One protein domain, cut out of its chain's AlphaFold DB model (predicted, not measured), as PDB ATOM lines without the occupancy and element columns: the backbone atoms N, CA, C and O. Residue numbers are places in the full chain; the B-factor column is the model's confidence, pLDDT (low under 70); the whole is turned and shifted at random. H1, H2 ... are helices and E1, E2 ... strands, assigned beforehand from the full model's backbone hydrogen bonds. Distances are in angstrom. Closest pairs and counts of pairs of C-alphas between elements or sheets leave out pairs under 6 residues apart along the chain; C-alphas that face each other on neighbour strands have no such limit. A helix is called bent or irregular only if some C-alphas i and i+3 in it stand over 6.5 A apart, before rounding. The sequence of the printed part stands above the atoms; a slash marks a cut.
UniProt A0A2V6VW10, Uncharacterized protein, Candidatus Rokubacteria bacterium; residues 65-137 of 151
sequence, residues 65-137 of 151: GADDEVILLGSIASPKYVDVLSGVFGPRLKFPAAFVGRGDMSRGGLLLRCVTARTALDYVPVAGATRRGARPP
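Overview. This is residues 65 to 137 of the 151 residues of an uncharacterized protein of Candidatus Rokubacteria bacterium (UniProt A0A2V6VW10). Two helices, H1 and H2, stand at opposite ends of a small domain, with a short two-stranded ribbon, E1 and E2, between them in the middle. The first stretch, residues 65 to 78, runs past E1 and pairs with it briefly; the last, residues 126 to 137, folds back from E2 toward the H2 end, and residues 112 to 118, of which 112 to 117 belong to H2, stick out. The printed part has 73 residues with two named helices and two named strands, in the order H1, E1, H2, E2; the sheet, E1 - E2, is antiparallel. The class is mostly helix, although under half of the residues, 35 of 73, are in named elements. The whole is compact, with a radius of gyration of the C-alphas of 12.4 A and spans of 31 by 27 by 16 A.

Along the chain. The printed part begins with residues 65 to 78, which hold no named element. H1 is residues 79 to 92, from C-alpha 79 at (129.002, 153.054, 58.010), and measures 17.0 A from first to last C-alpha. It is irregular: C-alphas 88 and 91 are 9.5 A apart. E1 is residues 93 to 96, 10.7 A long. H2 is residues 104 to 117, 20.2 A long, and begins at C-alpha 104 at (115.973, 143.553, 59.916). E2 is residues 123 to 125, 7.0 A long, and ends at C-alpha 125 at (128.313, 152.040, 72.811). Residues 126 to 137 again hold no named element.

Arrangement. E1 and E2 are antiparallel neighbours, with 140 degrees between their directions. C-alphas 94 and 125 face each other at 4.1 A. N 95 and O 124 are within hydrogen-bond range at 2.9 A, and so are N 124 and O 95 at 2.9 A. Residues 70 to 71 make a short parallel pairing with residues 93 to 94 of E1. The closest C-alphas of H1 and E1 are those of Ser 86 and Leu 93, 6.2 A apart. The closest C-alphas of H1 and E2 are those of Pro 91 and Pro 125, 5.8 A apart. H1 and H2 are apart. Residues 112 to 118 stand free. Of the O i to N i+4 pairs, 7 of 10 are within hydrogen-bond range in H1 and 9 of 10 in H2.

Size, cuts and confidence. The two C-alphas farthest apart are those of Gly 65 and Pro 137, 37.3 A. The printed part has no cut. The links H1 to E1 and H2 to E2 are tight, the link E1 to H2 is short, and no link is long. The mean pLDDT of the printed part is 93.4, and no printed residue is under 70.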
ATOM      1  N   GLY A  65     120.016 166.345  77.229       95.50
ATOM      2  CA  GLY A  65     120.861 166.499  78.408       95.50
ATOM      3  C   GLY A  65     122.235 165.848  78.225       95.50
ATOM      4  O   GLY A  65     122.456 165.030  77.326       95.50
ATOM      5  N   ALA A  66     123.191 166.213  79.081       90.25
ATOM      6  CA  ALA A  66     124.562 165.696  79.005       90.25
ATOM      7  C   ALA A  66     124.614 164.161  79.124       90.25
ATOM      8  O   ALA A  66     125.348 163.516  78.375       90.25
ATOM      9  N   ASP A  67     123.765 163.599  79.986       92.69
ATOM     10  CA  ASP A  67     123.731 162.172  80.318       92.69
ATOM     11  C   ASP A  67     122.725 161.362  79.483       92.69
ATOM     12  O   ASP A  67     122.618 160.147  79.650       92.69
ATOM     13  N   ASP A  68     122.002 162.004  78.561       96.75
ATOM     14  CA  ASP A  68     121.017 161.312  77.730       96.75
ATOM     15  C   ASP A  68     121.687 160.337  76.754       96.75
ATOM     16  O   ASP A  68     122.622 160.671  76.016       96.75
ATOM     17  N   GLU A  69     121.148 159.121  76.695       96.31
ATOM     18  CA  GLU A  69     121.607 158.074  75.789       96.31
ATOM     19  C   GLU A  69     120.778 158.042  74.502       96.31
ATOM     20  O   GLU A  69     119.552 158.145  74.516       96.31
ATOM     21  N   VAL A  70     121.443 157.820  73.367       97.56
ATOM     22  CA  VAL A  70     120.787 157.696  72.060       97.56
ATOM     23  C   VAL A  70     120.875 156.252  71.595       97.56
ATOM     24  O   VAL A  70     121.950 155.762  71.248       97.56
ATOM     25  N   ILE A  71     119.734 155.563  71.558       97.19
ATOM     26  CA  ILE A  71     119.679 154.141  71.203       97.19
ATOM     27  C   ILE A  71     119.349 153.964  69.715       97.19
ATOM     28  O   ILE A  71     118.220 154.161  69.266       97.19
ATOM     29  N   LEU A  72     120.334 153.528  68.933       96.00
ATOM     30  CA  LEU A  72     120.168 153.188  67.524       96.00
ATOM     31  C   LEU A  72     119.549 151.792  67.373       96.00
ATOM     32  O   LEU A  72     120.232 150.771  67.462       96.00
ATOM     33  N   LEU A  73     118.253 151.746  67.052       94.94
ATOM     34  CA  LEU A  73     117.521 150.498  66.779       94.94
ATOM     35  C   LEU A  73     117.603 150.034  65.306       94.94
ATOM     36  O   LEU A  73     116.940 149.078  64.896       94.94
ATOM     37  N   GLY A  74     118.424 150.704  64.497       90.88
ATOM     38  CA  GLY A  74     118.694 150.341  63.109       90.88
ATOM     39  C   GLY A  74     119.798 149.291  62.951       90.88
ATOM     40  O   GLY A  74     120.327 148.723  63.904       90.88
ATOM     41  N   SER A  75     120.197 149.038  61.704       89.81
ATOM     42  CA  SER A  75     121.396 148.236  61.423       89.81
ATOM     43  C   SER A  75     122.670 148.953  61.876       89.81
ATOM     44  O   SER A  75     122.812 150.147  61.653       89.81
ATOM     45  N   ILE A  76     123.644 148.229  62.420       90.38
ATOM     46  CA  ILE A  76     124.973 148.788  62.727       90.38
ATOM     47  C   ILE A  76     126.075 148.262  61.796       90.38
ATOM     48  O   ILE A  76     127.225 148.675  61.877       90.38
ATOM     49  N   ALA A  77     125.720 147.390  60.847       88.12
ATOM     50  CA  ALA A  77     126.685 146.653  60.029       88.12
ATOM     51  C   ALA A  77     127.399 147.496  58.951       88.12
ATOM     52  O   ALA A  77     128.405 147.052  58.384       88.12
ATOM     53  N   SER A  78     126.879 148.683  58.620       86.31
ATOM     54  CA  SER A  78     127.431 149.551  57.572       86.31
ATOM     55  C   SER A  78     127.638 150.984  58.062       86.31
ATOM     56  O   SER A  78     126.783 151.470  58.801       86.31
ATOM     57  N   PRO A  79     128.664 151.696  57.564       85.06
ATOM     58  CA  PRO A  79     129.002 153.054  58.010       85.06
ATOM     59  C   PRO A  79     127.975 154.138  57.631       85.06
ATOM     60  O   PRO A  79     127.977 155.215  58.213       85.06
ATOM     61  N   LYS A  80     127.069 153.845  56.683       84.50
ATOM     62  CA  LYS A  80     126.175 154.786  55.969       84.50
ATOM     63  C   LYS A  80     125.622 155.939  56.813       84.50
ATOM     64  O   LYS A  80     125.762 157.094  56.435       84.50
ATOM     65  N   TYR A  81     124.985 155.608  57.931       89.25
ATOM     66  CA  TYR A  81     124.496 156.568  58.921       89.25
ATOM     67  C   TYR A  81     125.203 156.411  60.263       89.25
ATOM     68  O   TYR A  81     125.242 157.357  61.037       89.25
ATOM     69  N   VAL A  82     125.787 155.239  60.536       93.06
ATOM     70  CA  VAL A  82     126.460 154.956  61.805       93.06
ATOM     71  C   VAL A  82     127.587 155.953  62.040       93.06
ATOM     72  O   VAL A  82     127.691 156.476  63.140       93.06
ATOM     73  N   ASP A  83     128.367 156.287  61.014       92.25
ATOM     74  CA  ASP A  83     129.488 157.215  61.163       92.25
ATOM     75  C   ASP A  83     129.007 158.666  61.340       92.25
ATOM     76  O   ASP A  83     129.598 159.420  62.108       92.25
ATOM     77  N   VAL A  84     127.903 159.055  60.685       93.94
ATOM     78  CA  VAL A  84     127.278 160.381  60.876       93.94
ATOM     79  C   VAL A  84     126.796 160.529  62.313       93.94
ATOM     80  O   VAL A  84     127.154 161.488  62.988       93.94
ATOM     81  N   LEU A  85     126.008 159.559  62.779       96.31
ATOM     82  CA  LEU A  85     125.437 159.571  64.119       96.31
ATOM     83  C   LEU A  85     126.540 159.472  65.180       96.31
ATOM     84  O   LEU A  85     126.501 160.206  66.161       96.31
ATOM     85  N   SER A  86     127.561 158.634  64.968       95.50
ATOM     86  CA  SER A  86     128.691 158.508  65.902       95.50
ATOM     87  C   SER A  86     129.483 159.808  66.002       95.50
ATOM     88  O   SER A  86     129.900 160.178  67.092       95.50
ATOM     89  N   GLY A  87     129.653 160.535  64.891       95.44
ATOM     90  CA  GLY A  87     130.326 161.834  64.893       95.44
ATOM     91  C   GLY A  87     129.573 162.933  65.652       95.44
ATOM     92  O   GLY A  87     130.196 163.905  66.063       95.44
ATOM     93  N   VAL A  88     128.256 162.796  65.842       97.06
ATOM     94  CA  VAL A  88     127.430 163.772  66.575       97.06
ATOM     95  C   VAL A  88     127.239 163.371  68.035       97.06
ATOM     96  O   VAL A  88     127.413 164.190  68.932       97.06
ATOM     97  N   PHE A  89     126.871 162.116  68.283       97.31
ATOM     98  CA  PHE A  89     126.485 161.643  69.614       97.31
ATOM     99  C   PHE A  89     127.648 161.016  70.394       97.31
ATOM    100  O   PHE A  89     127.561 160.876  71.614       97.31
ATOM    101  N   GLY A  90     128.744 160.655  69.718       95.00
ATOM    102  CA  GLY A  90     129.937 160.106  70.354       95.00
ATOM    103  C   GLY A  90     129.640 158.834  71.165       95.00
ATOM    104  O   GLY A  90     128.885 157.975  70.700       95.00
ATOM    105  N   PRO A  91     130.196 158.701  72.386       94.81
ATOM    106  CA  PRO A  91     129.963 157.549  73.264       94.81
ATOM    107  C   PRO A  91     128.499 157.346  73.681       94.81
ATOM    108  O   PRO A  91     128.126 156.234  74.054       94.81
ATOM    109  N   ARG A  92     127.665 158.395  73.595       96.38
ATOM    110  CA  ARG A  92     126.235 158.339  73.945       96.38
ATOM    111  C   ARG A  92     125.406 157.584  72.909       96.38
ATOM    112  O   ARG A  92     124.288 157.172  73.208       96.38
ATOM    113  N   LEU A  93     125.942 157.376  71.700       97.69
ATOM    114  CA  LEU A  93     125.304 156.519  70.709       97.69
ATOM    115  C   LEU A  93     125.508 155.056  71.088       97.69
ATOM    116  O   LEU A  93     126.602 154.506  70.931       97.69
ATOM    117  N   LYS A  94     124.433 154.405  71.516       97.81
ATOM    118  CA  LYS A  94     124.417 152.984  71.846       97.81
ATOM    119  C   LYS A  94     123.535 152.203  70.888       97.81
ATOM    120  O   LYS A  94     122.746 152.757  70.126       97.81
ATOM    121  N   PHE A  95     123.671 150.889  70.914       97.38
ATOM    122  CA  PHE A  95     122.805 149.971  70.189       97.38
ATOM    123  C   PHE A  95     122.637 148.676  70.990       97.38
ATOM    124  O   PHE A  95     123.486 148.363  71.828       97.38
ATOM    125  N   PRO A  96     121.580 147.887  70.743       97.12
ATOM    126  CA  PRO A  96     121.426 146.604  71.413       97.12
ATOM    127  C   PRO A  96     122.521 145.624  70.978       97.12
ATOM    128  O   PRO A  96     122.608 145.289  69.793       97.12
ATOM    129  N   ALA A  97     123.317 145.097  71.911       95.38
ATOM    130  CA  ALA A  97     124.402 144.159  71.594       95.38
ATOM    131  C   ALA A  97     123.890 142.927  70.817       95.38
ATOM    132  O   ALA A  97     124.511 142.450  69.866       95.38
ATOM    133  N   ALA A  98     122.674 142.479  71.141       95.12
ATOM    134  CA  ALA A  98     121.998 141.367  70.481       95.12
ATOM    135  C   ALA A  98     121.658 141.606  68.991       95.12
ATOM    136  O   ALA A  98     121.182 140.681  68.326       95.12
ATOM    137  N   PHE A  99     121.863 142.814  68.448       95.31
ATOM    138  CA  PHE A  99     121.631 143.122  67.031       95.31
ATOM    139  C   PHE A  99     122.777 142.694  66.114       95.31
ATOM    140  O   PHE A  99     122.573 142.611  64.898       95.31
ATOM    141  N   VAL A 100     123.961 142.398  66.658       94.69
ATOM    142  CA  VAL A 100     125.101 141.931  65.858       94.69
ATOM    143  C   VAL A 100     124.713 140.663  65.090       94.69
ATOM    144  O   VAL A 100     124.130 139.727  65.632       94.69
ATOM    145  N   GLY A 101     124.965 140.664  63.777       93.00
ATOM    146  CA  GLY A 101     124.629 139.546  62.887       93.00
ATOM    147  C   GLY A 101     123.127 139.346  62.619       93.00
ATOM    148  O   GLY A 101     122.761 138.443  61.860       93.00
ATOM    149  N   ARG A 102     122.233 140.178  63.180       93.44
ATOM    150  CA  ARG A 102     120.786 140.101  62.922       93.44
ATOM    151  C   ARG A 102     120.361 141.002  61.767       93.44
ATOM    152  O   ARG A 102     120.615 142.207  61.742       93.44
ATOM    153  N   GLY A 103     119.641 140.396  60.823       92.12
ATOM    154  CA  GLY A 103     118.904 141.116  59.789       92.12
ATOM    155  C   GLY A 103     117.652 141.795  60.342       92.12
ATOM    156  O   GLY A 103     117.220 141.519  61.460       92.12
ATOM    157  N   ASP A 104     117.049 142.645  59.519       91.62
ATOM    158  CA  ASP A 104     115.973 143.553  59.916       91.62
ATOM    159  C   ASP A 104     114.788 142.869  60.612       91.62
ATOM    160  O   ASP A 104     114.496 143.141  61.775       91.62
ATOM    161  N   MET A 105     114.211 141.857  59.963       91.31
ATOM    162  CA  MET A 105     113.100 141.082  60.524       91.31
ATOM    163  C   MET A 105     113.470 140.372  61.834       91.31
ATOM    164  O   MET A 105     112.648 140.267  62.742       91.31
ATOM    165  N   SER A 106     114.714 139.894  61.964       94.19
ATOM    166  CA  SER A 106     115.157 139.234  63.196       94.19
ATOM    167  C   SER A 106     115.319 140.218  64.352       94.19
ATOM    168  O   SER A 106     115.151 139.795  65.492       94.19
ATOM    169  N   ARG A 107     115.664 141.484  64.087       95.50
ATOM    170  CA  ARG A 107     115.709 142.527  65.120       95.50
ATOM    171  C   ARG A 107     114.303 142.900  65.566       95.50
ATOM    172  O   ARG A 107     114.041 142.894  66.762       95.50
ATOM    173  N   GLY A 108     113.383 143.114  64.622       94.56
ATOM    174  CA  GLY A 108     111.978 143.390  64.936       94.56
ATOM    175  C   GLY A 108     111.341 142.277  65.774       94.56
ATOM    176  O   GLY A 108     110.766 142.537  66.827       94.56
ATOM    177  N   GLY A 109     111.539 141.016  65.377       95.06
ATOM    178  CA  GLY A 109     111.050 139.868  66.143       95.06
ATOM    179  C   GLY A 109     111.672 139.728  67.538       95.06
ATOM    180  O   GLY A 109     111.023 139.188  68.431       95.06
ATOM    181  N   LEU A 110     112.907 140.200  67.741       95.94
ATOM    182  CA  LEU A 110     113.548 140.243  69.057       95.94
ATOM    183  C   LEU A 110     112.923 141.342  69.925       95.94
ATOM    184  O   LEU A 110     112.508 141.060  71.044       95.94
ATOM    185  N   LEU A 111     112.783 142.559  69.387       95.75
ATOM    186  CA  LEU A 111     112.179 143.692  70.092       95.75
ATOM    187  C   LEU A 111     110.759 143.376  70.580       95.75
ATOM    188  O   LEU A 111     110.446 143.603  71.744       95.75
ATOM    189  N   LEU A 112     109.916 142.779  69.732       95.50
ATOM    190  CA  LEU A 112     108.545 142.406  70.111       95.50
ATOM    191  C   LEU A 112     108.497 141.391  71.264       95.50
ATOM    192  O   LEU A 112     107.593 141.435  72.102       95.50
ATOM    193  N   ARG A 113     109.477 140.483  71.339       94.75
ATOM    194  CA  ARG A 113     109.586 139.524  72.448       94.75
ATOM    195  C   ARG A 113     110.042 140.195  73.726       94.75
ATOM    196  O   ARG A 113     109.457 139.918  74.761       94.75
ATOM    197  N   CYS A 114     111.025 141.085  73.644       95.50
ATOM    198  CA  CYS A 114     111.461 141.914  74.763       95.50
ATOM    199  C   CYS A 114     110.295 142.722  75.347       95.50
ATOM    200  O   CYS A 114     110.095 142.710  76.555       95.50
ATOM    201  N   VAL A 115     109.456 143.322  74.494       95.75
ATOM    202  CA  VAL A 115     108.221 144.001  74.924       95.75
ATOM    203  C   VAL A 115     107.260 143.030  75.615       95.75
ATOM    204  O   VAL A 115     106.781 143.320  76.706       95.75
ATOM    205  N   THR A 116     107.017 141.858  75.021       94.88
ATOM    206  CA  THR A 116     106.121 140.836  75.598       94.88
ATOM    207  C   THR A 116     106.622 140.321  76.951       94.88
ATOM    208  O   THR A 116     105.834 140.135  77.871       94.88
ATOM    209  N   ALA A 117     107.934 140.123  77.083       95.44
ATOM    210  CA  ALA A 117     108.598 139.682  78.306       95.44
ATOM    211  C   ALA A 117     108.851 140.823  79.307       95.44
ATOM    212  O   ALA A 117     109.307 140.569  80.416       95.44
ATOM    213  N   ARG A 118     108.577 142.079  78.921       96.25
ATOM    214  CA  ARG A 118     108.905 143.295  79.684       96.25
ATOM    215  C   ARG A 118     110.378 143.356  80.107       96.25
ATOM    216  O   ARG A 118     110.702 143.806  81.199       96.25
ATOM    217  N   THR A 119     111.270 142.908  79.229       96.75
ATOM    218  CA  THR A 119     112.716 142.875  79.464       96.75
ATOM    219  C   THR A 119     113.417 143.748  78.434       96.75
ATOM    220  O   THR A 119     113.271 143.523  77.232       96.75
ATOM    221  N   ALA A 120     114.171 144.746  78.893       95.94
ATOM    222  CA  ALA A 120     114.997 145.579  78.024       95.94
ATOM    223  C   ALA A 120     116.193 144.789  77.462       95.94
ATOM    224  O   ALA A 120     116.612 143.785  78.030       95.94
ATOM    225  N   LEU A 121     116.729 145.240  76.327       97.06
ATOM    226  CA  LEU A 121     117.974 144.703  75.778       97.06
ATOM    227  C   LEU A 121     119.181 145.398  76.414       97.06
ATOM    228  O   LEU A 121     119.101 146.575  76.756       97.06
ATOM    229  N   ASP A 122     120.315 144.702  76.447       96.62
ATOM    230  CA  ASP A 122     121.593 145.310  76.817       96.62
ATOM    231  C   ASP A 122     122.082 146.244  75.706       96.62
ATOM    232  O   ASP A 122     122.306 145.822  74.560       96.62
ATOM    233  N   TYR A 123     122.254 147.520  76.048       97.50
ATOM    234  CA  TYR A 123     122.735 148.550  75.135       97.50
ATOM    235  C   TYR A 123     124.219 148.827  75.363       97.50
ATOM    236  O   TYR A 123     124.644 149.140  76.473       97.50
ATOM    237  N   VAL A 124     125.004 148.767  74.290       96.56
ATOM    238  CA  VAL A 124     126.448 149.028  74.323       96.56
ATOM    239  C   VAL A 124     126.802 150.190  73.396       96.56
ATOM    240  O   VAL A 124     126.120 150.375  72.381       96.56
ATOM    241  N   PRO A 125     127.846 150.985  73.702       96.75
ATOM    242  CA  PRO A 125     128.313 152.040  72.811       96.75
ATOM    243  C   PRO A 125     128.623 151.513  71.411       96.75
ATOM    244  O   PRO A 125     129.173 150.429  71.243       96.75
ATOM    245  N   VAL A 126     128.292 152.296  70.386       95.44
ATOM    246  CA  VAL A 126     128.691 152.002  69.002       95.44
ATOM    247  C   VAL A 126     130.207 152.141  68.840       95.44
ATOM    248  O   VAL A 126     130.824 151.383  68.087       95.44
ATOM    249  N   ALA A 127     130.808 153.101  69.545       91.69
ATOM    250  CA  ALA A 127     132.248 153.308  69.562       91.69
ATOM    251  C   ALA A 127     132.968 152.064  70.115       91.69
ATOM    252  O   ALA A 127     132.622 151.562  71.180       91.69
ATOM    253  N   GLY A 128     133.953 151.552  69.372       86.94
ATOM    254  CA  GLY A 128     134.746 150.379  69.767       86.94
ATOM    255  C   GLY A 128     134.027 149.026  69.669       86.94
ATOM    256  O   GLY A 128     134.668 147.989  69.817       86.94
ATOM    257  N   ALA A 129     132.724 148.995  69.376       88.06
ATOM    258  CA  ALA A 129     131.982 147.743  69.321       88.06
ATOM    259  C   ALA A 129     132.246 146.930  68.047       88.06
ATOM    260  O   ALA A 129     132.390 147.452  66.934       88.06
ATOM    261  N   THR A 130     132.187 145.607  68.194       87.31
ATOM    262  CA  THR A 130     132.131 144.689  67.055       87.31
ATOM    263  C   THR A 130     130.770 144.818  66.365       87.31
ATOM    264  O   THR A 130     129.745 144.373  66.872       87.31
ATOM    265  N   ARG A 131     130.755 145.444  65.181       84.69
ATOM    266  CA  ARG A 131     129.526 145.765  64.421       84.69
ATOM    267  C   ARG A 131     129.090 144.685  63.422       84.69
ATOM    268  O   ARG A 131     128.047 144.788  62.775       84.69
ATOM    269  N   ARG A 132     129.903 143.651  63.231       86.12
ATOM    270  CA  ARG A 132     129.623 142.523  62.335       86.12
ATOM    271  C   ARG A 132     129.986 141.247  63.062       86.12
ATOM    272  O   ARG A 132     130.990 141.210  63.755       86.12
ATOM    273  N   GLY A 133     129.186 140.211  62.887       86.12
ATOM    274  CA  GLY A 133     129.420 138.940  63.551       86.12
ATOM    275  C   GLY A 133     128.603 137.830  62.922       86.12
ATOM    276  O   GLY A 133     127.805 138.072  62.008       86.12
ATOM    277  N   ALA A 134     128.827 136.616  63.420       88.50
ATOM    278  CA  ALA A 134     128.083 135.443  63.001       88.50
ATOM    279  C   ALA A 134     126.580 135.663  63.197       88.50
ATOM    280  O   ALA A 134     126.140 136.320  64.143       88.50
ATOM    281  N   ARG A 135     125.784 135.116  62.277       89.75
ATOM    282  CA  ARG A 135     124.328 135.185  62.359       89.75
ATOM    283  C   ARG A 135     123.867 134.424  63.610       89.75
ATOM    284  O   ARG A 135     124.100 133.218  63.670       89.75
ATOM    285  N   PRO A 136     123.179 135.072  64.566       89.44
ATOM    286  CA  PRO A 136     122.652 134.379  65.735       89.44
ATOM    287  C   PRO A 136     121.603 133.328  65.342       89.44
ATOM    288  O   PRO A 136     121.004 133.437  64.260       89.44
ATOM    289  N   PRO A 137     121.312 132.351  66.220       90.06
ATOM    290  CA  PRO A 137     120.260 131.373  65.970       90.06
ATOM    291  C   PRO A 137     118.916 132.052  65.675       90.06
ATOM    292  O   PRO A 137     118.624 133.172  66.128       90.06
TER     293      PRO A 137